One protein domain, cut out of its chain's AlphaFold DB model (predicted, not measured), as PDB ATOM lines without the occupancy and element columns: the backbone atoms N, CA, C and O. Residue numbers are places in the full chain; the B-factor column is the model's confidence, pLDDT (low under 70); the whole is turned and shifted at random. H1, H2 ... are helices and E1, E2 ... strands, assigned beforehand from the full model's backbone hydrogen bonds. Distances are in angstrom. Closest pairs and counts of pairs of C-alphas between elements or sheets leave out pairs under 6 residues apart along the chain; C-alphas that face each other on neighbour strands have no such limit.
ATOM      1  N   LEU A  25     178.301 137.006 236.499       98.25
ATOM      2  CA  LEU A  25     178.317 138.435 236.179       98.25
ATOM      3  C   LEU A  25     178.918 139.270 237.313       98.25
ATOM      4  O   LEU A  25     179.701 140.178 237.059       98.25
ATOM      5  N   LYS A  26     178.619 138.928 238.573       98.19
ATOM      6  CA  LYS A  26     179.222 139.613 239.725       98.19
ATOM      7  C   LYS A  26     180.746 139.513 239.691       98.19
ATOM      8  O   LYS A  26     181.414 140.525 239.858       98.19
ATOM      9  N   ARG A  27     181.287 138.305 239.498       98.44
ATOM     10  CA  ARG A  27     182.743 138.102 239.455       98.44
ATOM     11  C   ARG A  27     183.387 138.863 238.300       98.44
ATOM     12  O   ARG A  27     184.440 139.455 238.505       98.44
ATOM     13  N   ALA A  28     182.752 138.865 237.126       98.50
ATOM     14  CA  ALA A  28     183.241 139.600 235.962       98.50
ATOM     15  C   ALA A  28     183.281 141.116 236.225       98.50
ATOM     16  O   ALA A  28     184.309 141.748 236.008       98.50
ATOM     17  N   LEU A  29     182.205 141.682 236.784       98.44
ATOM     18  CA  LEU A  29     182.147 143.098 237.163       98.44
ATOM     19  C   LEU A  29     183.217 143.460 238.204       98.44
ATOM     20  O   LEU A  29     183.929 144.445 238.044       98.44
ATOM     21  N   GLU A  30     183.379 142.645 239.249       98.19
ATOM     22  CA  GLU A  30     184.389 142.878 240.290       98.19
ATOM     23  C   GLU A  30     185.827 142.742 239.783       98.19
ATOM     24  O   GLU A  30     186.722 143.412 240.296       98.19
ATOM     25  N   ALA A  31     186.077 141.870 238.804       98.25
ATOM     26  CA  ALA A  31     187.372 141.778 238.141       98.25
ATOM     27  C   ALA A  31     187.654 143.024 237.295       98.25
ATOM     28  O   ALA A  31     188.732 143.604 237.431       98.25
ATOM     29  N   HIS A  32     186.670 143.477 236.517       98.12
ATOM     30  CA  HIS A  32     186.787 144.671 235.687       98.12
ATOM     31  C   HIS A  32     187.037 145.931 236.525       98.12
ATOM     32  O   HIS A  32     188.002 146.649 236.286       98.12
ATOM     33  N   TRP A  33     186.246 146.161 237.578       96.81
ATOM     34  CA  TRP A  33     186.433 147.321 238.460       96.81
ATOM     35  C   TRP A  33     187.750 147.295 239.238       96.81
ATOM     36  O   TRP A  33     188.227 148.339 239.667       96.81
ATOM     37  N   ALA A  34     188.345 146.116 239.424       97.12
ATOM     38  CA  ALA A  34     189.668 145.975 240.018       97.12
ATOM     39  C   ALA A  34     190.812 146.065 238.989       97.12
ATOM     40  O   ALA A  34     191.955 145.780 239.342       97.12
ATOM     41  N   GLY A  35     190.516 146.391 237.724       96.81
ATOM     42  CA  GLY A  35     191.500 146.487 236.645       96.81
ATOM     43  C   GLY A  35     192.113 145.146 236.231       96.81
ATOM     44  O   GLY A  35     193.164 145.128 235.600       96.81
ATOM     45  N   ARG A  36     191.492 144.018 236.604       98.31
ATOM     46  CA  ARG A  36     191.997 142.669 236.289       98.31
ATOM     47  C   ARG A  36     191.530 142.141 234.934       98.31
ATOM     48  O   ARG A  36     192.081 141.149 234.475       98.31
ATOM     49  N   THR A  37     190.512 142.758 234.339       98.19
ATOM     50  CA  THR A  37     189.992 142.410 233.012       98.19
ATOM     51  C   THR A  37     189.649 143.670 232.228       98.19
ATOM     52  O   THR A  37     189.186 144.668 232.787       98.19
ATOM     53  N   THR A  38     189.819 143.592 230.920       97.94
ATOM     54  CA  THR A  38     189.460 144.611 229.931       97.94
ATOM     55  C   THR A  38     187.940 144.793 229.806       97.94
ATOM     56  O   THR A  38     187.145 144.041 230.385       97.94
ATOM     57  N   ALA A  39     187.519 145.826 229.072       96.81
ATOM     58  CA  ALA A  39     186.111 146.059 228.753       96.81
ATOM     59  C   ALA A  39     185.558 144.959 227.832       96.81
ATOM     60  O   ALA A  39     184.419 144.518 227.998       96.81
ATOM     61  N   GLU A  40     186.386 144.482 226.907       97.62
ATOM     62  CA  GLU A  40     186.091 143.424 225.948       97.62
ATOM     63  C   GLU A  40     185.871 142.084 226.658       97.62
ATOM     64  O   GLU A  40     184.892 141.392 226.389       97.62
ATOM     65  N   GLU A  41     186.724 141.744 227.630       98.25
ATOM     66  CA  GLU A  41     186.561 140.532 228.443       98.25
ATOM     67  C   GLU A  41     185.285 140.573 229.296       98.25
ATOM     68  O   GLU A  41     184.585 139.562 229.411       98.25
ATOM     69  N   LEU A  42     184.938 141.734 229.867       98.44
ATOM     70  CA  LEU A  42     183.673 141.904 230.587       98.44
ATOM     71  C   LEU A  42     182.469 141.740 229.649       98.44
ATOM     72  O   LEU A  42     181.498 141.068 230.012       98.44
ATOM     73  N   ALA A  43     182.526 142.339 228.456       97.50
ATOM     74  CA  ALA A  43     181.472 142.219 227.458       97.50
ATOM     75  C   ALA A  43     181.274 140.760 227.033       97.50
ATOM     76  O   ALA A  43     180.157 140.251 227.126       97.50
ATOM     77  N   ALA A  44     182.358 140.052 226.709       98.00
ATOM     78  CA  ALA A  44     182.318 138.638 226.347       98.00
ATOM     79  C   ALA A  44     181.743 137.760 227.475       98.00
ATOM     80  O   ALA A  44     180.922 136.877 227.221       98.00
ATOM     81  N   ALA A  45     182.112 138.018 228.736       98.25
ATOM     82  CA  ALA A  45     181.566 137.288 229.881       98.25
ATOM     83  C   ALA A  45     180.055 137.526 230.065       98.25
ATOM     84  O   ALA A  45     179.304 136.593 230.363       98.25
ATOM     85  N   HIS A  46     179.599 138.766 229.885       98.00
ATOM     86  CA  HIS A  46     178.183 139.119 229.971       98.00
ATOM     87  C   HIS A  46     177.369 138.517 228.811       98.00
ATOM     88  O   HIS A  46     176.282 137.985 229.038       98.00
ATOM     89  N   GLU A  47     177.899 138.541 227.589       97.88
ATOM     90  CA  GLU A  47     177.280 137.934 226.405       97.88
ATOM     91  C   GLU A  47     177.198 136.411 226.507       97.88
ATOM     92  O   GLU A  47     176.132 135.841 226.273       97.88
ATOM     93  N   GLY A  48     178.281 135.757 226.935       98.12
ATOM     94  CA  GLY A  48     178.301 134.316 227.179       98.12
ATOM     95  C   GLY A  48     177.230 133.900 228.188       98.12
ATOM     96  O   GLY A  48     176.435 133.003 227.912       98.12
ATOM     97  N   LEU A  49     177.127 134.626 229.307       98.25
ATOM     98  CA  LEU A  49     176.097 134.375 230.314       98.25
ATOM     99  C   LEU A  49     174.677 134.627 229.787       98.25
ATOM    100  O   LEU A  49     173.757 133.869 230.098       98.25
ATOM    101  N   ARG A  50     174.472 135.686 228.995       98.06
ATOM    102  CA  ARG A  50     173.178 135.962 228.358       98.06
ATOM    103  C   ARG A  50     172.775 134.812 227.433       98.06
ATOM    104  O   ARG A  50     171.646 134.340 227.535       98.06
ATOM    105  N   ARG A  51     173.693 134.319 226.599       98.31
ATOM    106  CA  ARG A  51     173.456 133.174 225.709       98.31
ATOM    107  C   ARG A  51     173.115 131.902 226.488       98.31
ATOM    108  O   ARG A  51     172.153 131.225 226.140       98.31
ATOM    109  N   GLU A  52     173.844 131.610 227.565       97.69
ATOM    110  CA  GLU A  52     173.545 130.487 228.468       97.69
ATOM    111  C   GLU A  52     172.139 130.594 229.080       97.69
ATOM    112  O   GLU A  52     171.405 129.607 229.136       97.69
ATOM    113  N   ASN A  53     171.732 131.791 229.513       97.38
ATOM    114  CA  ASN A  53     170.399 132.016 230.072       97.38
ATOM    115  C   ASN A  53     169.289 131.807 229.028       97.38
ATOM    116  O   ASN A  53     168.265 131.206 229.353       97.38
ATOM    117  N   LEU A  54     169.482 132.266 227.786       98.00
ATOM    118  CA  LEU A  54     168.521 132.049 226.698       98.00
ATOM    119  C   LEU A  54     168.388 130.559 226.363       98.00
ATOM    120  O   LEU A  54     167.272 130.045 226.325       98.00
ATOM    121  N   ALA A  55     169.511 129.846 226.224       98.12
ATOM    122  CA  ALA A  55     169.510 128.397 226.028       98.12
ATOM    123  C   ALA A  55     168.752 127.682 227.157       98.12
ATOM    124  O   ALA A  55     167.902 126.829 226.901       98.12
ATOM    125  N   ARG A  56     168.972 128.101 228.408       97.06
ATOM    126  CA  ARG A  56     168.278 127.536 229.566       97.06
ATOM    127  C   ARG A  56     166.766 127.756 229.533       97.06
ATOM    128  O   ARG A  56     166.017 126.876 229.947       97.06
ATOM    129  N   LEU A  57     166.300 128.923 229.098       97.50
ATOM    130  CA  LEU A  57     164.866 129.196 228.974       97.50
ATOM    131  C   LEU A  57     164.207 128.304 227.914       97.50
ATOM    132  O   LEU A  57     163.095 127.825 228.131       97.50
ATOM    133  N   VAL A  58     164.917 128.022 226.820       98.31
ATOM    134  CA  VAL A  58     164.468 127.071 225.794       98.31
ATOM    135  C   VAL A  58     164.425 125.643 226.340       98.31
ATOM    136  O   VAL A  58     163.419 124.960 226.177       98.31
ATOM    137  N   GLU A  59     165.453 125.204 227.075       97.94
ATOM    138  CA  GLU A  59     165.441 123.901 227.768       97.94
ATOM    139  C   GLU A  59     164.263 123.751 228.744       97.94
ATOM    140  O   GLU A  59     163.794 122.641 228.990       97.94
ATOM    141  N   LEU A  60     163.795 124.860 229.326       96.75
ATOM    142  CA  LEU A  60     162.640 124.906 230.225       96.75
ATOM    143  C   LEU A  60     161.289 124.948 229.489       96.75
ATOM    144  O   LEU A  60     160.250 124.980 230.149       96.75
ATOM    145  N   GLY A  61     161.291 124.921 228.154       97.44
ATOM    146  CA  GLY A  61     160.096 124.795 227.322       97.44
ATOM    147  C   GLY A  61     159.596 126.090 226.681       97.44
ATOM    148  O   GLY A  61     158.520 126.072 226.090       97.44
ATOM    149  N   LEU A  62     160.331 127.206 226.776       98.12
ATOM    150  CA  LEU A  62     159.980 128.423 226.034       98.12
ATOM    151  C   LEU A  62     160.404 128.324 224.563       98.12
ATOM    152  O   LEU A  62     161.438 127.739 224.238       98.12
ATOM    153  N   GLY A  63     159.622 128.930 223.670       97.56
ATOM    154  CA  GLY A  63     159.922 128.946 222.241       97.56
ATOM    155  C   GLY A  63     161.181 129.756 221.920       97.56
ATOM    156  O   GLY A  63     161.342 130.891 222.363       97.56
ATOM    157  N   ALA A  64     162.085 129.181 221.123       97.62
ATOM    158  CA  ALA A  64     163.311 129.855 220.691       97.62
ATOM    159  C   ALA A  64     163.071 130.922 219.605       97.62
ATOM    160  O   ALA A  64     163.913 131.797 219.414       97.62
ATOM    161  N   HIS A  65     161.946 130.848 218.884       96.75
ATOM    162  CA  HIS A  65     161.722 131.597 217.640       96.75
ATOM    163  C   HIS A  65     160.394 132.379 217.597       96.75
ATOM    164  O   HIS A  65     159.986 132.831 216.533       96.75
ATOM    165  N   ASP A  66     159.703 132.537 218.728       95.25
ATOM    166  CA  ASP A  66     158.345 133.106 218.796       95.25
ATOM    167  C   ASP A  66     158.209 134.265 219.799       95.25
ATOM    168  O   ASP A  66     157.105 134.608 220.215       95.25
ATOM    169  N   ALA A  67     159.329 134.873 220.202       96.69
ATOM    170  CA  ALA A  67     159.382 135.935 221.206       96.69
ATOM    171  C   ALA A  67     158.940 135.521 222.625       96.69
ATOM    172  O   ALA A  67     158.687 136.395 223.459       96.69
ATOM    173  N   SER A  68     158.904 134.219 222.951       97.50
ATOM    174  CA  SER A  68     158.718 133.733 224.334       97.50
ATOM    175  C   SER A  68     159.845 134.166 225.280       97.50
ATOM    176  O   SER A  68     159.670 134.223 226.498       97.50
ATOM    177  N   LEU A  69     161.027 134.458 224.732       98.12
ATOM    178  CA  LEU A  69     162.235 134.774 225.490       98.12
ATOM    179  C   LEU A  69     162.314 136.271 225.807       98.12
ATOM    180  O   LEU A  69     162.829 137.049 225.005       98.12
ATOM    181  N   ALA A  70     161.835 136.680 226.983       97.31
ATOM    182  CA  ALA A  70     162.058 138.038 227.477       97.31
ATOM    183  C   ALA A  70     163.551 138.278 227.743       97.31
ATOM    184  O   ALA A  70     164.178 137.553 228.521       97.31
ATOM    185  N   ASP A  71     164.110 139.308 227.118       96.00
ATOM    186  CA  ASP A  71     165.534 139.613 227.180       96.00
ATOM    187  C   ASP A  71     165.774 140.986 227.821       96.00
ATOM    188  O   ASP A  71     165.567 142.038 227.214       96.00
ATOM    189  N   ALA A  72     166.203 140.946 229.086       95.12
ATOM    190  CA  ALA A  72     166.438 142.110 229.943       95.12
ATOM    191  C   ALA A  72     167.853 142.106 230.580       95.12
ATOM    192  O   ALA A  72     167.992 142.148 231.810       95.12
ATOM    193  N   PRO A  73     168.938 141.990 229.789       95.00
ATOM    194  CA  PRO A  73     170.294 141.951 230.318       95.00
ATOM    195  C   PRO A  73     170.757 143.354 230.733       95.00
ATOM    196  O   PRO A  73     170.357 144.363 230.155       95.00
ATOM    197  N   SER A  74     171.656 143.432 231.708       97.06
ATOM    198  CA  SER A  74     172.170 144.702 232.218       97.06
ATOM    199  C   SER A  74     173.475 144.480 232.965       97.06
ATOM    200  O   SER A  74     173.631 143.471 233.659       97.06
ATOM    201  N   TYR A  75     174.389 145.443 232.879       97.81
ATOM    202  CA  TYR A  75     175.616 145.396 233.668       97.81
ATOM    203  C   TYR A  75     175.376 145.796 235.122       97.81
ATOM    204  O   TYR A  75     176.067 145.290 236.002       97.81
ATOM    205  N   TYR A  76     174.417 146.685 235.393       98.19
ATOM    206  CA  TYR A  76     174.227 147.212 236.743       98.19
ATOM    207  C   TYR A  76     172.771 147.428 237.112       98.19
ATOM    208  O   TYR A  76     172.342 146.879 238.124       98.19
ATOM    209  N   ASP A  77     172.019 148.179 236.308       97.69
ATOM    210  CA  ASP A  77     170.624 148.500 236.573       97.69
ATOM    211  C   ASP A  77     169.830 148.786 235.290       97.69
ATOM    212  O   ASP A  77     170.340 149.370 234.341       97.69
ATOM    213  N   HIS A  78     168.564 148.374 235.276       97.69
ATOM    214  CA  HIS A  78     167.687 148.485 234.111       97.69
ATOM    215  C   HIS A  78     167.082 149.891 233.950       97.69
ATOM    216  O   HIS A  78     166.790 150.301 232.828       97.69
ATOM    217  N   VAL A  79     166.958 150.673 235.029       98.44
ATOM    218  CA  VAL A  79     166.599 152.101 234.931       98.44
ATOM    219  C   VAL A  79     167.805 152.925 234.469       98.44
ATOM    220  O   VAL A  79     167.659 153.836 233.651       98.44
ATOM    221  N   LEU A  80     169.015 152.551 234.893       98.56
ATOM    222  CA  LEU A  80     170.246 153.091 234.309       98.56
ATOM    223  C   LEU A  80     170.374 152.751 232.814       98.56
ATOM    224  O   LEU A  80     170.781 153.606 232.032       98.56
ATOM    225  N   ASP A  81     169.987 151.544 232.387       98.31
ATOM    226  CA  ASP A  81     169.958 151.201 230.958       98.31
ATOM    227  C   ASP A  81     169.000 152.117 230.173       98.31
ATOM    228  O   ASP A  81     169.350 152.571 229.085       98.31
ATOM    229  N   ALA A  82     167.835 152.457 230.739       98.31
ATOM    230  CA  ALA A  82     166.925 153.446 230.155       98.31
ATOM    231  C   ALA A  82     167.536 154.861 230.127       98.31
ATOM    232  O   ALA A  82     167.366 155.586 229.147       98.31
ATOM    233  N   THR A  83     168.299 155.243 231.155       98.31
ATOM    234  CA  THR A  83     169.036 156.520 231.192       98.31
ATOM    235  C   THR A  83     170.062 156.602 230.059       98.31
ATOM    236  O   THR A  83     170.145 157.623 229.376       98.31
ATOM    237  N   ALA A  84     170.804 155.515 229.822       97.75
ATOM    238  CA  ALA A  84     171.763 155.414 228.723       97.75
ATOM    239  C   ALA A  84     171.070 155.457 227.351       97.75
ATOM    240  O   ALA A  84     171.495 156.220 226.487       97.75
ATOM    241  N   LEU A  85     169.968 154.712 227.177       97.88
ATOM    242  CA  LEU A  85     169.153 154.739 225.956       97.88
ATOM    243  C   LEU A  85     168.696 156.159 225.614       97.88
ATOM    244  O   LEU A  85     168.742 156.548 224.449       97.88
ATOM    245  N   LEU A  86     168.272 156.925 226.624       98.12
ATOM    246  CA  LEU A  86     167.752 158.283 226.461       98.12
ATOM    247  C   LEU A  86     168.837 159.366 226.353       98.12
ATOM    248  O   LEU A  86     168.517 160.524 226.081       98.12
ATOM    249  N   GLY A  87     170.099 159.032 226.633       97.12
ATOM    250  CA  GLY A  87     171.174 160.022 226.732       97.12
ATOM    251  C   GLY A  87     170.934 161.066 227.826       97.12
ATOM    252  O   GLY A  87     171.472 162.169 227.747       97.12
ATOM    253  N   ALA A  88     170.139 160.730 228.847       96.81
ATOM    254  CA  ALA A  88     169.748 161.633 229.926       96.81
ATOM    255  C   ALA A  88     170.860 161.751 230.984       96.81
ATOM    256  O   ALA A  88     170.696 161.384 232.149       96.81
ATOM    257  N   ILE A  89     172.031 162.211 230.545       96.31
ATOM    258  CA  ILE A  89     173.272 162.183 231.316       96.31
ATOM    259  C   ILE A  89     173.426 163.476 232.131       96.31
ATOM    260  O   ILE A  89     173.387 164.566 231.551       96.31
ATOM    261  N   PRO A  90     173.651 163.402 233.457       95.25
ATOM    262  CA  PRO A  90     173.919 164.588 234.260       95.25
ATOM    263  C   PRO A  90     175.195 165.315 233.794       95.25
ATOM    264  O   PRO A  90     176.201 164.652 233.522       95.25
ATOM    265  N   PRO A  91     175.228 166.665 233.789       94.25
ATOM    266  CA  PRO A  91     176.360 167.438 233.262       94.25
ATOM    267  C   PRO A  91     177.727 167.096 233.868       94.25
ATOM    268  O   PRO A  91     178.743 167.182 233.185       94.25
ATOM    269  N   ARG A  92     177.766 166.647 235.130       95.50
ATOM    270  CA  ARG A  92     179.008 166.230 235.810       95.50
ATOM    271  C   ARG A  92     179.693 165.005 235.187       95.50
ATOM    272  O   ARG A  92     180.836 164.722 235.523       95.50
ATOM    273  N   PHE A  93     179.013 164.291 234.292       95.88
ATOM    274  CA  PHE A  93     179.564 163.162 233.538       95.88
ATOM    275  C   PHE A  93     179.805 163.489 232.055       95.88
ATOM    276  O   PHE A  93     180.052 162.579 231.261       95.88
ATOM    277  N   ALA A  94     179.727 164.764 231.658       91.25
ATOM    278  CA  ALA A  94     179.958 165.183 230.279       91.25
ATOM    279  C   ALA A  94     181.335 164.730 229.757       91.25
ATOM    280  O   ALA A  94     182.325 164.714 230.486       91.25
ATOM    281  N   GLY A  95     181.388 164.357 228.475       91.25
ATOM    282  CA  GLY A  95     182.605 163.878 227.807       91.25
ATOM    283  C   GLY A  95     182.933 162.399 228.037       91.25
ATOM    284  O   GLY A  95     183.812 161.868 227.361       91.25
ATOM    285  N   ARG A  96     182.218 161.710 228.933       94.19
ATOM    286  CA  ARG A  96     182.348 160.259 229.120       94.19
ATOM    287  C   ARG A  96     181.447 159.497 228.157       94.19
ATOM    288  O   ARG A  96     180.406 159.994 227.734       94.19
ATOM    289  N   SER A  97     181.824 158.262 227.838       93.94
ATOM    290  CA  SER A  97     181.032 157.376 226.977       93.94
ATOM    291  C   SER A  97     181.224 155.902 227.343       93.94
ATOM    292  O   SER A  97     182.055 155.556 228.185       93.94
ATOM    293  N   GLY A  98     180.425 155.020 226.737       94.00
ATOM    294  CA  GLY A  98     180.574 153.572 226.885       94.00
ATOM    295  C   GLY A  98     180.467 153.076 228.333       94.00
ATOM    296  O   GLY A  98     179.644 153.557 229.114       94.00
ATOM    297  N   LEU A  99     181.285 152.077 228.684       95.56
ATOM    298  CA  LEU A  99     181.305 151.498 230.033       95.56
ATOM    299  C   LEU A  99     181.873 152.450 231.092       95.56
ATOM    300  O   LEU A  99     181.449 152.356 232.241       95.56
ATOM    301  N   ASP A 100     182.764 153.374 230.714       95.25
ATOM    302  CA  ASP A 100     183.275 154.397 231.634       95.25
ATOM    303  C   ASP A 100     182.131 155.278 232.143       95.25
ATOM    304  O   ASP A 100     181.884 155.339 233.346       95.25
ATOM    305  N   LEU A 101     181.339 155.860 231.232       96.56
ATOM    306  CA  LEU A 101     180.147 156.626 231.606       96.56
ATOM    307  C   LEU A 101     179.166 155.782 232.428       96.56
ATOM    308  O   LEU A 101     178.686 156.221 233.472       96.56
ATOM    309  N   TYR A 102     178.868 154.569 231.959       97.88
ATOM    310  CA  TYR A 102     177.879 153.702 232.593       97.88
ATOM    311  C   TYR A 102     178.253 153.364 234.046       97.88
ATOM    312  O   TYR A 102     177.413 153.444 234.941       97.88
ATOM    313  N   PHE A 103     179.519 153.029 234.313       98.00
ATOM    314  CA  PHE A 103     179.971 152.738 235.673       98.00
ATOM    315  C   PHE A 103     180.217 153.991 236.512       98.00
ATOM    316  O   PHE A 103     179.973 153.934 237.717       98.00
ATOM    317  N   ALA A 104     180.599 155.119 235.909       97.69
ATOM    318  CA  ALA A 104     180.673 156.400 236.608       97.69
ATOM    319  C   ALA A 104     179.287 156.835 237.124       97.69
ATOM    320  O   ALA A 104     179.165 157.230 238.280       97.69
ATOM    321  N   LEU A 105     178.221 156.666 236.334       98.06
ATOM    322  CA  LEU A 105     176.842 156.892 236.797       98.06
ATOM    323  C   LEU A 105     176.473 155.963 237.959       98.06
ATOM    324  O   LEU A 105     175.872 156.401 238.938       98.06
ATOM    325  N   ALA A 106     176.849 154.686 237.859       98.12
ATOM    326  CA  ALA A 106     176.435 153.662 238.811       98.12
ATOM    327  C   ALA A 106     177.183 153.685 240.147       98.12
ATOM    328  O   ALA A 106     176.622 153.323 241.181       98.12
ATOM    329  N   ARG A 107     178.475 154.022 240.122       97.75
ATOM    330  CA  ARG A 107     179.389 153.860 241.264       97.75
ATOM    331  C   ARG A 107     180.183 155.119 241.593       97.75
ATOM    332  O   ARG A 107     180.732 155.195 242.690       97.75
ATOM    333  N   GLY A 108     180.203 156.097 240.691       96.62
ATOM    334  CA  GLY A 108     181.027 157.289 240.809       96.62
ATOM    335  C   GLY A 108     182.511 156.976 240.699       96.62
ATOM    336  O   GLY A 108     182.929 155.828 240.526       96.62
ATOM    337  N   ASP A 109     183.304 158.028 240.819       93.69
ATOM    338  CA  ASP A 109     184.754 157.971 240.935       93.69
ATOM    339  C   ASP A 109     185.277 159.221 241.665       93.69
ATOM    340  O   ASP A 109     184.519 159.932 242.327       93.69
ATOM    341  N   ALA A 110     186.582 159.492 241.574       89.38
ATOM    342  CA  ALA A 110     187.195 160.656 242.211       89.38
ATOM    343  C   ALA A 110     186.672 162.007 241.680       89.38
ATOM    344  O   ALA A 110     186.803 163.016 242.369       89.38
ATOM    345  N   GLY A 111     186.113 162.045 240.465       87.94
ATOM    346  CA  GLY A 111     185.663 163.267 239.801       87.94
ATOM    347  C   GLY A 111     184.153 163.502 239.857       87.94
ATOM    348  O   GLY A 111     183.721 164.637 239.660       87.94
ATOM    349  N   ALA A 112     183.342 162.473 240.116       94.75
ATOM    350  CA  ALA A 112     181.888 162.606 240.138       94.75
ATOM    351  C   ALA A 112     181.206 161.629 241.104       94.75
ATOM    352  O   ALA A 112     181.487 160.429 241.123       94.75
ATOM    353  N   THR A 113     180.232 162.138 241.863       97.19
ATOM    354  CA  THR A 113     179.357 161.308 242.700       97.19
ATOM    355  C   THR A 113     178.379 160.507 241.833       97.19
ATOM    356  O   THR A 113     177.830 161.079 240.879       97.19
ATOM    357  N   PRO A 114     178.109 159.227 242.170       97.56
ATOM    358  CA  PRO A 114     177.147 158.410 241.430       97.56
ATOM    359  C   PRO A 114     175.740 159.005 241.485       97.56
ATOM    360  O   PRO A 114     175.454 159.913 242.272       97.56
ATOM    361  N   GLN A 115     174.848 158.469 240.658       97.75
ATOM    362  CA  GLN A 115     173.416 158.665 240.849       97.75
ATOM    363  C   GLN A 115     172.958 158.029 242.166       97.75
ATOM    364  O   GLN A 115     173.536 157.058 242.660       97.75
ATOM    365  N   GLU A 116     171.897 158.588 242.740       97.31
ATOM    366  CA  GLU A 116     171.280 158.030 243.937       97.31
ATOM    367  C   GLU A 116     170.715 156.635 243.650       97.31
ATOM    368  O   GLU A 116     170.084 156.409 242.618       97.31
ATOM    369  N   MET A 117     170.893 155.708 244.590       97.00
ATOM    370  CA  MET A 117     170.213 154.416 244.572       97.00
ATOM    371  C   MET A 117     169.036 154.424 245.543       97.00
ATOM    372  O   MET A 117     169.188 154.802 246.703       97.00
ATOM    373  N   THR A 118     167.880 153.933 245.104       95.69
ATOM    374  CA  THR A 118     166.710 153.742 245.973       95.69
ATOM    375  C   THR A 118     165.971 152.453 245.633       95.69
ATOM    376  O   THR A 118     166.266 151.805 244.628       95.69
ATOM    377  N   LYS A 119     165.037 152.036 246.491       95.19
ATOM    378  CA  LYS A 119     164.298 150.783 246.312       95.19
ATOM    379  C   LYS A 119     163.449 150.814 245.045       95.19
ATOM    380  O   LYS A 119     162.730 151.772 244.778       95.19
ATOM    381  N   TRP A 120     163.502 149.723 244.292       95.62
ATOM    382  CA  TRP A 120     162.571 149.448 243.210       95.62
ATOM    383  C   TRP A 120     161.249 148.987 243.807       95.62
ATOM    384  O   TRP A 120     161.094 147.821 244.186       95.62
ATOM    385  N   PHE A 121     160.326 149.940 243.922       94.25
ATOM    386  CA  PHE A 121     159.014 149.750 244.531       94.25
ATOM    387  C   PHE A 121     159.120 149.104 245.923       94.25
ATOM    388  O   PHE A 121     159.908 149.547 246.759       94.25
ATOM    389  N   ASP A 122     158.321 148.081 246.200       92.94
ATOM    390  CA  ASP A 122     158.284 147.338 247.460       92.94
ATOM    391  C   ASP A 122     159.249 146.136 247.492       92.94
ATOM    392  O   ASP A 122     159.211 145.321 248.416       92.94
ATOM    393  N   THR A 123     160.162 146.035 246.523       94.56
ATOM    394  CA  THR A 123     161.163 144.961 246.463       94.56
ATOM    395  C   THR A 123     162.442 145.301 247.245       94.56
ATOM    396  O   THR A 123     162.671 146.431 247.679       94.56
ATOM    397  N   ASN A 124     163.334 144.312 247.396       96.50
ATOM    398  CA  ASN A 124     164.695 144.527 247.911       96.50
ATOM    399  C   ASN A 124     165.704 144.944 246.822       96.50
ATOM    400  O   ASN A 124     166.875 145.193 247.128       96.50
ATOM    401  N   TYR A 125     165.288 144.994 245.553       97.00
ATOM    402  CA  TYR A 125     166.136 145.492 244.477       97.00
ATOM    403  C   TYR A 125     166.245 147.019 244.571       97.00
ATOM    404  O   TYR A 125     165.305 147.684 245.000       97.00
ATOM    405  N   HIS A 126     167.395 147.570 244.191       97.75
ATOM    406  CA  HIS A 126     167.623 149.013 244.157       97.75
ATOM    407  C   HIS A 126     167.951 149.433 242.728       97.75
ATOM    408  O   HIS A 126     168.752 148.769 242.068       97.75
ATOM    409  N   TYR A 127     167.343 150.522 242.274       98.12
ATOM    410  CA  TYR A 127     167.594 151.114 240.962       98.12
ATOM    411  C   TYR A 127     168.325 152.451 241.113       98.12
ATOM    412  O   TYR A 127     168.356 153.020 242.209       98.12
ATOM    413  N   LEU A 128     168.915 152.940 240.021       98.31
ATOM    414  CA  LEU A 128     169.559 154.254 239.979       98.31
ATOM    415  C   LEU A 128     168.560 155.315 239.530       98.31
ATOM    416  O   LEU A 128     167.968 155.214 238.457       98.31
ATOM    417  N   VAL A 129     168.364 156.316 240.381       97.44
ATOM    418  CA  VAL A 129     167.384 157.385 240.204       97.44
ATOM    419  C   VAL A 129     167.805 158.290 239.042       97.44
ATOM    420  O   VAL A 129     168.854 158.933 239.136       97.44
ATOM    421  N   PRO A 130     166.997 158.404 237.969       97.00
ATOM    422  CA  PRO A 130     167.278 159.347 236.897       97.00
ATOM    423  C   PRO A 130     167.253 160.794 237.398       97.00
ATOM    424  O   PRO A 130     166.373 161.180 238.171       97.00
ATOM    425  N   GLU A 131     168.175 161.615 236.906       95.38
ATOM    426  CA  GLU A 131     168.231 163.050 237.199       95.38
ATOM    427  C   GLU A 131     167.749 163.826 235.978       95.38
ATOM    428  O   GLU A 131     168.506 164.079 235.039       95.38
ATOM    429  N   ILE A 132     166.464 164.174 235.972       93.38
ATOM    430  CA  ILE A 132     165.828 164.854 234.844       93.38
ATOM    431  C   ILE A 132     165.463 166.277 235.266       93.38
ATOM    432  O   ILE A 132     164.908 166.501 236.336       93.38
ATOM    433  N   GLY A 133     165.748 167.245 234.406       92.81
ATOM    434  CA  GLY A 133     165.354 168.644 234.535       92.81
ATOM    435  C   GLY A 133     164.760 169.185 233.230       92.81
ATOM    436  O   GLY A 133     164.636 168.435 232.251       92.81
ATOM    437  N   PRO A 134     164.394 170.477 233.193       92.50
ATOM    438  CA  PRO A 134     163.874 171.117 231.984       92.50
ATOM    439  C   PRO A 134     164.872 171.039 230.819       92.50
ATOM    440  O   PRO A 134     164.476 170.687 229.714       92.50
ATOM    441  N   ASP A 135     166.164 171.229 231.097       91.19
ATOM    442  CA  ASP A 135     167.212 171.314 230.070       91.19
ATOM    443  C   ASP A 135     167.982 169.999 229.855       91.19
ATOM    444  O   ASP A 135     168.978 169.967 229.133       91.19
ATOM    445  N   THR A 136     167.563 168.892 230.485       93.81
ATOM    446  CA  THR A 136     168.239 167.597 230.294       93.81
ATOM    447  C   THR A 136     168.137 167.173 228.824       93.81
ATOM    448  O   THR A 136     167.016 167.090 228.310       93.81
ATOM    449  N   PRO A 137     169.243 166.860 228.132       93.75
ATOM    450  CA  PRO A 137     169.165 166.325 226.778       93.75
ATOM    451  C   PRO A 137     168.470 164.958 226.802       93.75
ATOM    452  O   PRO A 137     168.790 164.110 227.632       93.75
ATOM    453  N   ILE A 138     167.489 164.757 225.918       96.94
ATOM    454  CA  ILE A 138     166.762 163.490 225.773       96.94
ATOM    455  C   ILE A 138     166.667 163.167 224.284       96.94
ATOM    456  O   ILE A 138     166.168 163.965 223.494       96.94
ATOM    457  N   SER A 139     167.176 162.001 223.898       97.44
ATOM    458  CA  SER A 139     167.147 161.490 222.526       97.44
ATOM    459  C   SER A 139     167.337 159.973 222.532       97.44
ATOM    460  O   SER A 139     167.625 159.397 223.572       97.44
ATOM    461  N   PHE A 140     167.196 159.293 221.396       98.12
ATOM    462  CA  PHE A 140     167.656 157.906 221.297       98.12
ATOM    463  C   PHE A 140     169.180 157.897 221.101       98.12
ATOM    464  O   PHE A 140     169.654 158.058 219.979       98.12
ATOM    465  N   ALA A 141     169.929 157.798 222.204       97.19
ATOM    466  CA  ALA A 141     171.375 158.029 222.253       97.19
ATOM    467  C   ALA A 141     172.227 156.746 222.304       97.19
ATOM    468  O   ALA A 141     173.388 156.781 221.902       97.19
ATOM    469  N   ASP A 142     171.677 155.626 222.789       96.38
ATOM    470  CA  ASP A 142     172.348 154.315 222.786       96.38
ATOM    471  C   ASP A 142     171.407 153.234 222.230       96.38
ATOM    472  O   ASP A 142     170.399 152.869 222.838       96.38
ATOM    473  N   ASP A 143     171.774 152.672 221.080       97.38
ATOM    474  CA  ASP A 143     171.089 151.585 220.376       97.38
ATOM    475  C   ASP A 143     171.464 150.183 220.894       97.38
ATOM    476  O   ASP A 143     171.157 149.171 220.262       97.38
ATOM    477  N   LYS A 144     172.072 150.071 222.084       96.38
ATOM    478  CA  LYS A 144     172.429 148.790 222.724       96.38
ATOM    479  C   LYS A 144     171.279 147.788 222.772       96.38
ATOM    480  O   LYS A 144     171.531 146.593 222.633       96.38
ATOM    481  N   ILE A 145     170.038 148.239 222.965       97.31
ATOM    482  CA  ILE A 145     168.865 147.352 222.952       97.31
ATOM    483  C   ILE A 145     168.662 146.687 221.579       97.31
ATOM    484  O   ILE A 145     168.371 145.494 221.517       97.31
ATOM    485  N   VAL A 146     168.913 147.421 220.490       98.50
ATOM    486  CA  VAL A 146     168.829 146.934 219.105       98.50
ATOM    487  C   VAL A 146     169.984 145.982 218.811       98.50
ATOM    488  O   VAL A 146     169.754 144.862 218.360       98.50
ATOM    489  N   ARG A 147     171.220 146.365 219.166       98.00
ATOM    490  CA  ARG A 147     172.398 145.491 219.009       98.00
ATOM    491  C   ARG A 147     172.240 144.168 219.754       98.00
ATOM    492  O   ARG A 147     172.604 143.120 219.233       98.00
ATOM    493  N   ARG A 148     171.675 144.197 220.966       97.38
ATOM    494  CA  ARG A 148     171.387 142.986 221.751       97.38
ATOM    495  C   ARG A 148     170.354 142.102 221.065       97.38
ATOM    496  O   ARG A 148     170.550 140.887 221.038       97.38
ATOM    497  N   TYR A 149     169.284 142.684 220.527       98.56
ATOM    498  CA  TYR A 149     168.288 141.931 219.768       98.56
ATOM    499  C   TYR A 149     168.927 141.233 218.558       98.56
ATOM    500  O   TYR A 149     168.846 140.009 218.462       98.56
ATOM    501  N   ALA A 150     169.660 141.975 217.720       98.44
ATOM    502  CA  ALA A 150     170.361 141.420 216.559       98.44
ATOM    503  C   ALA A 150     171.346 140.304 216.948       98.44
ATOM    504  O   ALA A 150     171.313 139.217 216.386       98.44
ATOM    505  N   GLN A 151     172.135 140.514 218.005       98.38
ATOM    506  CA  GLN A 151     173.054 139.500 218.520       98.38
ATOM    507  C   GLN A 151     172.339 138.212 218.969       98.38
ATOM    508  O   GLN A 151     172.869 137.119 218.795       98.38
ATOM    509  N   ALA A 152     171.149 138.311 219.572       98.44
ATOM    510  CA  ALA A 152     170.380 137.114 219.913       98.44
ATOM    511  C   ALA A 152     169.853 136.401 218.663       98.44
ATOM    512  O   ALA A 152     169.875 135.169 218.636       98.44
ATOM    513  N   ALA A 153     169.452 137.151 217.634       98.25
ATOM    514  CA  ALA A 153     169.061 136.585 216.348       98.25
ATOM    515  C   ALA A 153     170.224 135.816 215.694       98.25
ATOM    516  O   ALA A 153     170.010 134.702 215.219       98.25
ATOM    517  N   ASP A 154     171.459 136.325 215.779       98.19
ATOM    518  CA  ASP A 154     172.668 135.625 215.309       98.19
ATOM    519  C   ASP A 154     172.930 134.309 216.064       98.19
ATOM    520  O   ASP A 154     173.491 133.360 215.518       98.19
ATOM    521  N   TRP A 155     172.501 134.218 217.326       98.38
ATOM    522  CA  TRP A 155     172.532 132.976 218.108       98.38
ATOM    523  C   TRP A 155     171.347 132.042 217.819       98.38
ATOM    524  O   TRP A 155     171.251 130.977 218.428       98.38
ATOM    525  N   GLY A 156     170.449 132.426 216.909       98.19
ATOM    526  CA  GLY A 156     169.252 131.672 216.549       98.19
ATOM    527  C   GLY A 156     168.050 131.923 217.460       98.19
ATOM    528  O   GLY A 156     167.095 131.154 217.409       98.19
ATOM    529  N   TYR A 157     168.053 132.970 218.288       98.50
ATOM    530  CA  TYR A 157     166.942 133.289 219.188       98.50
ATOM    531  C   TYR A 157     166.146 134.506 218.714       98.50
ATOM    532  O   TYR A 157     166.697 135.583 218.508       98.50
ATOM    533  N   VAL A 158     164.823 134.372 218.651       98.19
ATOM    534  CA  VAL A 158     163.907 135.514 218.540       98.19
ATOM    535  C   VAL A 158     163.515 135.928 219.951       98.19
ATOM    536  O   VAL A 158     162.634 135.327 220.571       98.19
ATOM    537  N   THR A 159     164.197 136.939 220.480       98.31
ATOM    538  CA  THR A 159     163.911 137.475 221.813       98.31
ATOM    539  C   THR A 159     162.838 138.559 221.777       98.31
ATOM    540  O   THR A 159     162.523 139.132 220.734       98.31
ATOM    541  N   ARG A 160     162.274 138.851 222.949       98.00
ATOM    542  CA  ARG A 160     161.422 140.007 223.204       98.00
ATOM    543  C   ARG A 160     162.213 141.025 224.030       98.00
ATOM    544  O   ARG A 160     162.388 140.797 225.231       98.00
ATOM    545  N   PRO A 161     162.700 142.125 223.424       98.12
ATOM    546  CA  PRO A 161     163.346 143.209 224.153       98.12
ATOM    547  C   PRO A 161     162.427 143.758 225.246       98.12
ATOM    548  O   PRO A 161     161.234 143.957 225.007       98.12
ATOM    549  N   VAL A 162     162.980 144.007 226.433       98.06
ATOM    550  CA  VAL A 162     162.242 144.549 227.582       98.06
ATOM    551  C   VAL A 162     162.732 145.959 227.891       98.06
ATOM    552  O   VAL A 162     163.937 146.192 227.998       98.06
ATOM    553  N   LEU A 163     161.802 146.900 228.039       97.12
ATOM    554  CA  LEU A 163     162.087 148.308 228.299       97.12
ATOM    555  C   LEU A 163     161.274 148.819 229.491       97.12
ATOM    556  O   LEU A 163     160.060 148.628 229.542       97.12
ATOM    557  N   VAL A 164     161.932 149.545 230.400       96.75
ATOM    558  CA  VAL A 164     161.237 150.484 231.296       96.75
ATOM    559  C   VAL A 164     160.711 151.613 230.426       96.75
ATOM    560  O   VAL A 164     161.460 152.167 229.635       96.75
ATOM    561  N   VAL A 165     159.433 151.948 230.530       93.00
ATOM    562  CA  VAL A 165     158.774 152.842 229.560       93.00
ATOM    563  C   VAL A 165     158.672 154.294 230.037       93.00
ATOM    564  O   VAL A 165     158.930 154.562 231.216       93.00
ATOM    565  N   PRO A 166     158.299 155.252 229.154       93.69
ATOM    566  CA  PRO A 166     158.380 156.683 229.443       93.69
ATOM    567  C   PRO A 166     157.756 157.126 230.765       93.69
ATOM    568  O   PRO A 166     158.362 157.906 231.499       93.69
ATOM    569  N   LEU A 167     156.549 156.650 231.080       92.44
ATOM    570  CA  LEU A 167     155.826 157.118 232.256       92.44
ATOM    571  C   LEU A 167     156.481 156.614 233.544       92.44
ATOM    572  O   LEU A 167     156.757 157.423 234.427       92.44
ATOM    573  N   THR A 168     156.788 155.320 233.636       94.81
ATOM    574  CA  THR A 168     157.525 154.759 234.771       94.81
ATOM    575  C   THR A 168     158.884 155.428 234.921       94.81
ATOM    576  O   THR A 168     159.208 155.879 236.014       94.81
ATOM    577  N   TYR A 169     159.647 155.595 233.839       95.88
ATOM    578  CA  TYR A 169     160.945 156.271 233.891       95.88
ATOM    579  C   TYR A 169     160.842 157.695 234.472       95.88
ATOM    580  O   TYR A 169     161.560 158.042 235.409       95.88
ATOM    581  N   LEU A 170     159.895 158.504 233.986       93.19
ATOM    582  CA  LEU A 170     159.670 159.869 234.484       93.19
ATOM    583  C   LEU A 170     159.086 159.923 235.901       93.19
ATOM    584  O   LEU A 170     159.259 160.926 236.598       93.19
ATOM    585  N   ALA A 171     158.365 158.887 236.324       92.25
ATOM    586  CA  ALA A 171     157.838 158.774 237.678       92.25
ATOM    587  C   ALA A 171     158.918 158.394 238.701       92.25
ATOM    588  O   ALA A 171     158.805 158.774 239.865       92.25
ATOM    589  N   LEU A 172     159.954 157.679 238.258       94.12
ATOM    590  CA  LEU A 172     161.124 157.308 239.054       94.12
ATOM    591  C   LEU A 172     162.197 158.405 239.085       94.12
ATOM    592  O   LEU A 172     163.034 158.420 239.982       94.12
ATOM    593  N   ALA A 173     162.183 159.325 238.119       93.44
ATOM    594  CA  ALA A 173     163.129 160.430 238.056       93.44
ATOM    595  C   ALA A 173     162.961 161.420 239.220       93.44
ATOM    596  O   ALA A 173     161.844 161.772 239.614       93.44
ATOM    597  N   LYS A 174     164.086 161.943 239.709       89.12
ATOM    598  CA  LYS A 174     164.128 163.106 240.598       89.12
ATOM    599  C   LYS A 174     164.463 164.370 239.829       89.12
ATOM    600  O   LYS A 174     165.129 164.352 238.794       89.12
ATOM    601  N   THR A 175     164.003 165.479 240.396       81.50
ATOM    602  CA  THR A 175     164.264 166.815 239.891       81.50
ATOM    603  C   THR A 175     164.277 167.837 241.010       81.50
ATOM    604  O   THR A 175     163.557 167.697 241.999       81.50
ATOM    605  N   ASN A 176     165.074 168.883 240.819       74.50
ATOM    606  CA  ASN A 176     165.126 170.040 241.708       74.50
ATOM    607  C   ASN A 176     164.221 171.185 241.219       74.50
ATOM    608  O   ASN A 176     164.102 172.204 241.894       74.50
ATOM    609  N   THR A 177     163.581 171.032 240.055       77.31
ATOM    610  CA  THR A 177     162.735 172.057 239.433       77.31
ATOM    611  C   THR A 177     161.294 171.563 239.378       77.31
ATOM    612  O   THR A 177     161.018 170.498 238.845       77.31
ATOM    613  N   ALA A 178     160.336 172.312 239.916       75.31
ATOM    614  CA  ALA A 178     158.926 171.940 239.796       75.31
ATOM    615  C   ALA A 178     158.338 172.386 238.442       75.31
ATOM    616  O   ALA A 178     158.795 173.359 237.850       75.31
ATOM    617  N   GLY A 179     157.280 171.709 237.983       74.56
ATOM    618  CA  GLY A 179     156.389 172.239 236.940       74.56
ATOM    619  C   GLY A 179     156.846 172.098 235.484       74.56
ATOM    620  O   GLY A 179     156.226 172.711 234.622       74.56
ATOM    621  N   TYR A 180     157.875 171.301 235.188       79.56
ATOM    622  CA  TYR A 180     158.249 170.973 233.809       79.56
ATOM    623  C   TYR A 180     157.739 169.578 233.409       79.56
ATOM    624  O   TYR A 180     157.495 168.706 234.250       79.56
ATOM    625  N   ASP A 181     157.582 169.371 232.106       87.44
ATOM    626  CA  ASP A 181     157.066 168.142 231.516       87.44
ATOM    627  C   ASP A 181     157.976 167.696 230.371       87.44
ATOM    628  O   ASP A 181     158.256 168.470 229.463       87.44
ATOM    629  N   ARG A 182     158.461 166.452 230.440       92.56
ATOM    630  CA  ARG A 182     159.379 165.849 229.457       92.56
ATOM    631  C   ARG A 182     158.780 164.628 228.767       92.56
ATOM    632  O   ARG A 182     159.518 163.862 228.154       92.56
ATOM    633  N   LEU A 183     157.470 164.383 228.904       91.44
ATOM    634  CA  LEU A 183     156.868 163.174 228.337       91.44
ATOM    635  C   LEU A 183     157.064 163.109 226.827       91.44
ATOM    636  O   LEU A 183     157.456 162.059 226.341       91.44
ATOM    637  N   ASP A 184     156.821 164.205 226.113       91.81
ATOM    638  CA  ASP A 184     156.856 164.202 224.649       91.81
ATOM    639  C   ASP A 184     158.278 163.923 224.125       91.81
ATOM    640  O   ASP A 184     158.438 163.125 223.203       91.81
ATOM    641  N   ASP A 185     159.316 164.453 224.785       94.75
ATOM    642  CA  ASP A 185     160.720 164.164 224.454       94.75
ATOM    643  C   ASP A 185     161.076 162.690 224.676       94.75
ATOM    644  O   ASP A 185     161.697 162.043 223.830       94.75
ATOM    645  N   VAL A 186     160.665 162.136 225.823       95.19
ATOM    646  CA  VAL A 186     160.912 160.727 226.141       95.19
ATOM    647  C   VAL A 186     160.138 159.837 225.169       95.19
ATOM    648  O   VAL A 186     160.707 158.902 224.616       95.19
ATOM    649  N   VAL A 187     158.872 160.143 224.883       94.56
ATOM    650  CA  VAL A 187     158.063 159.411 223.898       94.56
ATOM    651  C   VAL A 187     158.718 159.444 222.523       94.56
ATOM    652  O   VAL A 187     158.856 158.387 221.916       94.56
ATOM    653  N   ALA A 188     159.193 160.602 222.060       94.94
ATOM    654  CA  ALA A 188     159.892 160.714 220.784       94.94
ATOM    655  C   ALA A 188     161.144 159.819 220.731       94.94
ATOM    656  O   ALA A 188     161.354 159.107 219.745       94.94
ATOM    657  N   ALA A 189     161.944 159.783 221.800       97.00
ATOM    658  CA  ALA A 189     163.109 158.902 221.890       97.00
ATOM    659  C   ALA A 189     162.725 157.409 221.872       97.00
ATOM    660  O   ALA A 189     163.305 156.635 221.108       97.00
ATOM    661  N   TYR A 190     161.707 156.998 222.637       96.81
ATOM    662  CA  TYR A 190     161.219 155.612 222.623       96.81
ATOM    663  C   TYR A 190     160.588 155.225 221.281       96.81
ATOM    664  O   TYR A 190     160.771 154.095 220.839       96.81
ATOM    665  N   SER A 191     159.905 156.139 220.586       95.75
ATOM    666  CA  SER A 191     159.398 155.901 219.229       95.75
ATOM    667  C   SER A 191     160.528 155.612 218.240       95.75
ATOM    668  O   SER A 191     160.393 154.709 217.411       95.75
ATOM    669  N   ARG A 192     161.667 156.316 218.345       97.44
ATOM    670  CA  ARG A 192     162.864 156.014 217.538       97.44
ATOM    671  C   ARG A 192     163.455 154.652 217.897       97.44
ATOM    672  O   ARG A 192     163.739 153.875 216.992       97.44
ATOM    673  N   ALA A 193     163.568 154.331 219.188       97.25
ATOM    674  CA  ALA A 193     164.056 153.026 219.638       97.25
ATOM    675  C   ALA A 193     163.161 151.868 219.151       97.25
ATOM    676  O   ALA A 193     163.665 150.856 218.672       97.25
ATOM    677  N   LEU A 194     161.836 152.029 219.221       96.94
ATOM    678  CA  LEU A 194     160.867 151.057 218.710       96.94
ATOM    679  C   LEU A 194     160.960 150.884 217.194       96.94
ATOM    680  O   LEU A 194     160.884 149.757 216.717       96.94
ATOM    681  N   SER A 195     161.138 151.980 216.453       97.06
ATOM    682  CA  SER A 195     161.322 151.921 214.998       97.06
ATOM    683  C   SER A 195     162.594 151.147 214.654       97.06
ATOM    684  O   SER A 195     162.537 150.212 213.870       97.06
ATOM    685  N   ALA A 196     163.706 151.428 215.341       98.25
ATOM    686  CA  ALA A 196     164.959 150.704 215.142       98.25
ATOM    687  C   ALA A 196     164.866 149.212 215.524       98.25
ATOM    688  O   ALA A 196     165.469 148.366 214.868       98.25
ATOM    689  N   LEU A 197     164.097 148.862 216.562       98.00
ATOM    690  CA  LEU A 197     163.811 147.464 216.904       98.00
ATOM    691  C   LEU A 197     162.955 146.774 215.836       98.00
ATOM    692  O   LEU A 197     163.230 145.625 215.494       98.00
ATOM    693  N   ALA A 198     161.947 147.463 215.299       96.75
ATOM    694  CA  ALA A 198     161.125 146.948 214.208       96.75
ATOM    695  C   ALA A 198     161.952 146.742 212.928       96.75
ATOM    696  O   ALA A 198     161.850 145.682 212.315       96.75
ATOM    697  N   ASP A 199     162.821 147.696 212.580       97.38
ATOM    698  CA  ASP A 199     163.741 147.605 211.439       97.38
ATOM    699  C   ASP A 199     164.740 146.450 211.603       97.38
ATOM    700  O   ASP A 199     165.079 145.775 210.633       97.38
ATOM    701  N   ALA A 200     165.169 146.170 212.838       97.69
ATOM    702  CA  ALA A 200     165.995 145.009 213.157       97.69
ATOM    703  C   ALA A 200     165.225 143.674 213.114       97.69
ATOM    704  O   ALA A 200     165.850 142.619 213.176       97.69
ATOM    705  N   GLY A 201     163.892 143.702 212.998       96.38
ATOM    706  CA  GLY A 201     163.036 142.520 212.874       96.38
ATOM    707  C   GLY A 201     162.366 142.056 214.168       96.38
ATOM    708  O   GLY A 201     161.770 140.980 214.175       96.38
ATOM    709  N   ALA A 202     162.424 142.835 215.257       97.25
ATOM    710  CA  ALA A 202     161.804 142.465 216.528       97.25
ATOM    711  C   ALA A 202     160.274 142.339 216.390       97.25
ATOM    712  O   ALA A 202     159.597 143.345 216.160       97.25
ATOM    713  N   PRO A 203     159.690 141.136 216.572       95.44
ATOM    714  CA  PRO A 203     158.250 140.939 216.385       95.44
ATOM    715  C   PRO A 203     157.417 141.517 217.533       95.44
ATOM    716  O   PRO A 203     156.251 141.863 217.348       95.44
ATOM    717  N   TRP A 204     158.014 141.595 218.724       97.25
ATOM    718  CA  TRP A 204     157.389 142.046 219.958       97.25
ATOM    719  C   TRP A 204     158.401 142.794 220.815       97.25
ATOM    720  O   TRP A 204     159.571 142.421 220.873       97.25
ATOM    721  N   VAL A 205     157.921 143.795 221.548       97.19
ATOM    722  CA  VAL A 205     158.665 144.511 222.590       97.19
ATOM    723  C   VAL A 205     157.809 144.513 223.854       97.19
ATOM    724  O   VAL A 205     156.595 144.702 223.782       97.19
ATOM    725  N   GLN A 206     158.424 144.270 225.010       97.38
ATOM    726  CA  GLN A 206     157.764 144.341 226.310       97.38
ATOM    727  C   GLN A 206     158.003 145.698 226.959       97.38
ATOM    728  O   GLN A 206     159.131 146.184 227.033       97.38
ATOM    729  N   PHE A 207     156.914 146.273 227.451       95.81
ATOM    730  CA  PHE A 207     156.849 147.581 228.077       95.81
ATOM    731  C   PHE A 207     156.531 147.415 229.566       95.81
ATOM    732  O   PHE A 207     155.403 147.087 229.930       95.81
ATOM    733  N   ASP A 208     157.527 147.636 230.421       95.88
ATOM    734  CA  ASP A 208     157.395 147.520 231.873       95.88
ATOM    735  C   ASP A 208     156.916 148.856 232.459       95.88
ATOM    736  O   ASP A 208     157.706 149.786 232.643       95.88
ATOM    737  N   GLU A 209     155.614 148.939 232.771       93.62
ATOM    738  CA  GLU A 209     154.921 150.125 233.317       93.62
ATOM    739  C   GLU A 209     154.437 149.937 234.785       93.62
ATOM    740  O   GLU A 209     153.250 150.109 235.087       93.62
ATOM    741  N   PRO A 210     155.303 149.546 235.741       94.62
ATOM    742  CA  PRO A 210     154.901 149.287 237.127       94.62
ATOM    743  C   PRO A 210     154.472 150.542 237.901       94.62
ATOM    744  O   PRO A 210     153.766 150.417 238.904       94.62
ATOM    745  N   ALA A 211     154.834 151.753 237.456       92.56
ATOM    746  CA  ALA A 211     154.445 152.982 238.153       92.56
ATOM    747  C   ALA A 211     152.924 153.151 238.260       92.56
ATOM    748  O   ALA A 211     152.436 153.683 239.254       92.56
ATOM    749  N   LEU A 212     152.161 152.652 237.282       90.19
ATOM    750  CA  LEU A 212     150.697 152.717 237.292       90.19
ATOM    751  C   LEU A 212     150.038 151.837 238.361       90.19
ATOM    752  O   LEU A 212     148.879 152.069 238.700       90.19
ATOM    753  N   ALA A 213     150.762 150.849 238.885       89.56
ATOM    754  CA  ALA A 213     150.297 149.968 239.951       89.56
ATOM    755  C   ALA A 213     150.834 150.374 241.335       89.56
ATOM    756  O   ALA A 213     150.550 149.694 242.318       89.56
ATOM    757  N   SER A 214     151.619 151.453 241.425       86.75
ATOM    758  CA  SER A 214     152.298 151.836 242.660       86.75
ATOM    759  C   SER A 214     151.631 153.001 243.377       86.75
ATOM    760  O   SER A 214     151.294 154.013 242.768       86.75
ATOM    761  N   ASP A 215     151.556 152.882 244.703       82.56
ATOM    762  CA  ASP A 215     151.182 153.968 245.615       82.56
ATOM    763  C   ASP A 215     152.393 154.555 246.370       82.56
ATOM    764  O   ASP A 215     152.243 155.476 247.166       82.56
ATOM    765  N   ASN A 216     153.607 154.056 246.098       82.50
ATOM    766  CA  ASN A 216     154.844 154.424 246.804       82.50
ATOM    767  C   ASN A 216     155.693 155.457 246.043       82.50
ATOM    768  O   ASN A 216     156.864 155.666 246.366       82.50
ATOM    769  N   LEU A 217     155.134 156.081 245.007       84.44
ATOM    770  CA  LEU A 217     155.817 157.092 244.205       84.44
ATOM    771  C   LEU A 217     155.500 158.501 244.709       84.44
ATOM    772  O   LEU A 217     154.438 158.765 245.265       84.44
ATOM    773  N   SER A 218     156.417 159.439 244.463       79.75
ATOM    774  CA  SER A 218     156.222 160.856 244.800       79.75
ATOM    775  C   SER A 218     155.100 161.512 243.984       79.75
ATOM    776  O   SER A 218     154.502 162.495 244.420       79.75
ATOM    777  N   ARG A 219     154.798 160.975 242.795       81.25
ATOM    778  CA  ARG A 219     153.689 161.424 241.949       81.25
ATOM    779  C   ARG A 219     152.383 160.764 242.384       81.25
ATOM    780  O   ARG A 219     152.326 159.556 242.579       81.25
ATOM    781  N   THR A 220     151.306 161.546 242.443       83.06
ATOM    782  CA  THR A 220     149.976 161.021 242.775       83.06
ATOM    783  C   THR A 220     149.437 160.106 241.671       83.06
ATOM    784  O   THR A 220     149.699 160.312 240.482       83.06
ATOM    785  N   ARG A 221     148.588 159.140 242.045       83.56
ATOM    786  CA  ARG A 221     147.880 158.262 241.094       83.56
ATOM    787  C   ARG A 221     147.113 159.048 240.023       83.56
ATOM    788  O   ARG A 221     147.117 158.659 238.856       83.56
ATOM    789  N   ALA A 222     146.496 160.171 240.394       84.19
ATOM    790  CA  ALA A 222     145.803 161.053 239.454       84.19
ATOM    791  C   ALA A 222     146.763 161.646 238.406       84.19
ATOM    792  O   ALA A 222     146.461 161.607 237.213       84.19
ATOM    793  N   ALA A 223     147.942 162.120 238.827       82.38
ATOM    794  CA  ALA A 223     148.955 162.648 237.915       82.38
ATOM    795  C   ALA A 223     149.471 161.570 236.947       82.38
ATOM    796  O   ALA A 223     149.550 161.806 235.741       82.38
ATOM    797  N   LEU A 224     149.757 160.364 237.451       84.38
ATOM    798  CA  LEU A 224     150.190 159.231 236.626       84.38
ATOM    799  C   LEU A 224     149.109 158.800 235.623       84.38
ATOM    800  O   LEU A 224     149.398 158.585 234.447       84.38
ATOM    801  N   THR A 225     147.846 158.751 236.055       84.19
ATOM    802  CA  THR A 225     146.713 158.395 235.185       84.19
ATOM    803  C   THR A 225     146.489 159.440 234.086       84.19
ATOM    804  O   THR A 225     146.213 159.072 232.943       84.19
ATOM    805  N   GLY A 226     146.659 160.731 234.399       82.56
ATOM    806  CA  GLY A 226     146.601 161.819 233.419       82.56
ATOM    807  C   GLY A 226     147.685 161.705 232.344       82.56
ATOM    808  O   GLY A 226     147.386 161.788 231.152       82.56
ATOM    809  N   LEU A 227     148.929 161.417 232.740       81.62
ATOM    810  CA  LEU A 227     150.025 161.188 231.791       81.62
ATOM    811  C   LEU A 227     149.782 159.948 230.921       81.62
ATOM    812  O   LEU A 227     149.971 160.009 229.707       81.62
ATOM    813  N   ALA A 228     149.289 158.851 231.505       84.50
ATOM    814  CA  ALA A 228     148.932 157.649 230.752       84.50
ATOM    815  C   ALA A 228     147.810 157.909 229.734       84.50
ATOM    816  O   ALA A 228     147.833 157.371 228.626       84.50
ATOM    817  N   ALA A 229     146.823 158.741 230.083       82.94
ATOM    818  CA  ALA A 229     145.774 159.151 229.155       82.94
ATOM    819  C   ALA A 229     146.339 159.961 227.981       82.94
ATOM    820  O   ALA A 229     145.988 159.674 226.834       82.94
ATOM    821  N   ARG A 230     147.258 160.902 228.243       78.50
ATOM    822  CA  ARG A 230     147.936 161.663 227.185       78.50
ATOM    823  C   ARG A 230     148.749 160.754 226.262       78.50
ATOM    824  O   ARG A 230     148.616 160.872 225.049       78.50
ATOM    825  N   LEU A 231     149.500 159.801 226.816       78.38
ATOM    826  CA  LEU A 231     150.282 158.839 226.035       78.38
ATOM    827  C   LEU A 231     149.397 158.007 225.089       78.38
ATOM    828  O   LEU A 231     149.702 157.865 223.906       78.38
ATOM    829  N   ARG A 232     148.251 157.512 225.582       74.94
ATOM    830  CA  ARG A 232     147.266 156.789 224.753       74.94
ATOM    831  C   ARG A 232     146.637 157.669 223.670       74.94
ATOM    832  O   ARG A 232     146.297 157.158 222.605       74.94
ATOM    833  N   GLY A 233     146.455 158.961 223.945       66.69
ATOM    834  CA  GLY A 233     145.971 159.941 222.972       66.69
ATOM    835  C   GLY A 233     146.988 160.212 221.861       66.69
ATOM    836  O   GLY A 233     146.622 160.193 220.689       66.69
ATOM    837  N   ALA A 234     148.266 160.376 222.217       59.47
ATOM    838  CA  ALA A 234     149.362 160.617 221.277       59.47
ATOM    839  C   ALA A 234     149.581 159.440 220.308       59.47
ATOM    840  O   ALA A 234     149.744 159.650 219.110       59.47
ATOM    841  N   GLY A 235     149.464 158.193 220.782       53.66
ATOM    842  CA  GLY A 235     149.576 156.993 219.937       53.66
ATOM    843  C   GLY A 235     148.493 156.842 218.856       53.66
ATOM    844  O   GLY A 235     148.612 155.980 217.988       53.66
ATOM    845  N   ARG A 236     147.436 157.668 218.876       47.94
ATOM    846  CA  ARG A 236     146.404 157.716 217.825       47.94
ATOM    847  C   ARG A 236     146.687 158.761 216.740       47.94
ATOM    848  O   ARG A 236     145.978 158.776 215.738       47.94
TER     849      ARG A 236
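Overview. This is residues 25 to 236 of the 250 residues of the protein "Cobalamin-independent synthase, N-terminal domain protein" of Schaalia georgiae F0490 (UniProt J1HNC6). Helices surround a small, staggered sheet of three short strands, E1, E4 and E5, with H3 near the middle of the whole. The helical hairpin H1 and H2 lies at one end and the cluster H6, H8 and H9 at the other; H5 packs over E4, H7 joins H5 to H6, and H4 and the small strand hairpin E2 and E3 pack by H3. The printed part has 212 residues, with nine named helices and five named strands in the order H1 H2 E1 H3 H4 E2 E3 H5 E4 H6 H7 E5 H8 H9; the class is mostly helix, as helices hold 102 of the 120 residues in named elements. The sheet E1 E4 E5 is parallel and the pair E2 E3 antiparallel. The whole is compact, with a radius of gyration of the C-alphas of 17.6 A and spans of 47 by 46 by 32 A.

Along the chain. Find C-alpha 25 at (178.317, 138.435, 236.179), where H1 runs to residue 33. H2, residues 39 to 59, is 30.3 A long. Then come E1, 69 to 71; H3, 78 to 86; H4, 98 to 107; E2, 117 to 119; E3, 126 to 128; and H5, 144 to 154. E4, 159 to 164, begins at C-alpha (163.911, 137.475, 221.813) and is 16.3 A long. H6 is 166 to 172, H7 183 to 199 and 24.0 A long, E5 206 to 208, H8 210 to 213, and H9 221 to 234, 20.0 A long, ending at C-alpha (149.362, 160.617, 221.277).

Arrangement. Look at C-alphas 28 and 42, 5.9 A apart, where H1 and H2 touch, opposite ways at a shallow tilt of 5 degrees. E4 pairs with E1 over 159 to 161, N 160 to O 69 at 2.8 A, and with E5 over 162 to 164, N 163 to O 206 at 2.9 A. H2 and H5 with this sheet make two layers, helices on one face of a sheet. E4, H6, H7, E5 form a strand-helix-strand unit, two parallel strands joined through helices, with a right-handed crossover. H3 only grazes the sheet and only just touches H4, with 3 pairs of C-alphas within 8 A, closest Ala 84 and Tyr 102 at 7.4 A. In the hairpin E2 and E3, N 127 and O 118 are 2.9 A apart. H7 touches H5 with residues 193 to 197 alone, closest C-alphas 146 and 197 at 5.5 A. The hub H6 touches H7, H8 and H9, with closest C-alphas 166 and 186 at 5.8 A, 168 and 211 at 4.9 A, and 167 and 228 at 7.1 A. Every O i to N i+4 pair is within hydrogen-bond range in H1 to H7 and H9; H8 is too short for one.

Size, cuts and confidence. The C-alphas of Arg 36 and Arg 236, the two farthest apart, are 51.4 A apart. The printed part has no cut. The links H3 to H4 and E3 to H5 are long. Mean pLDDT of the printed part is 93.8; residues 233 to 236 are under 70.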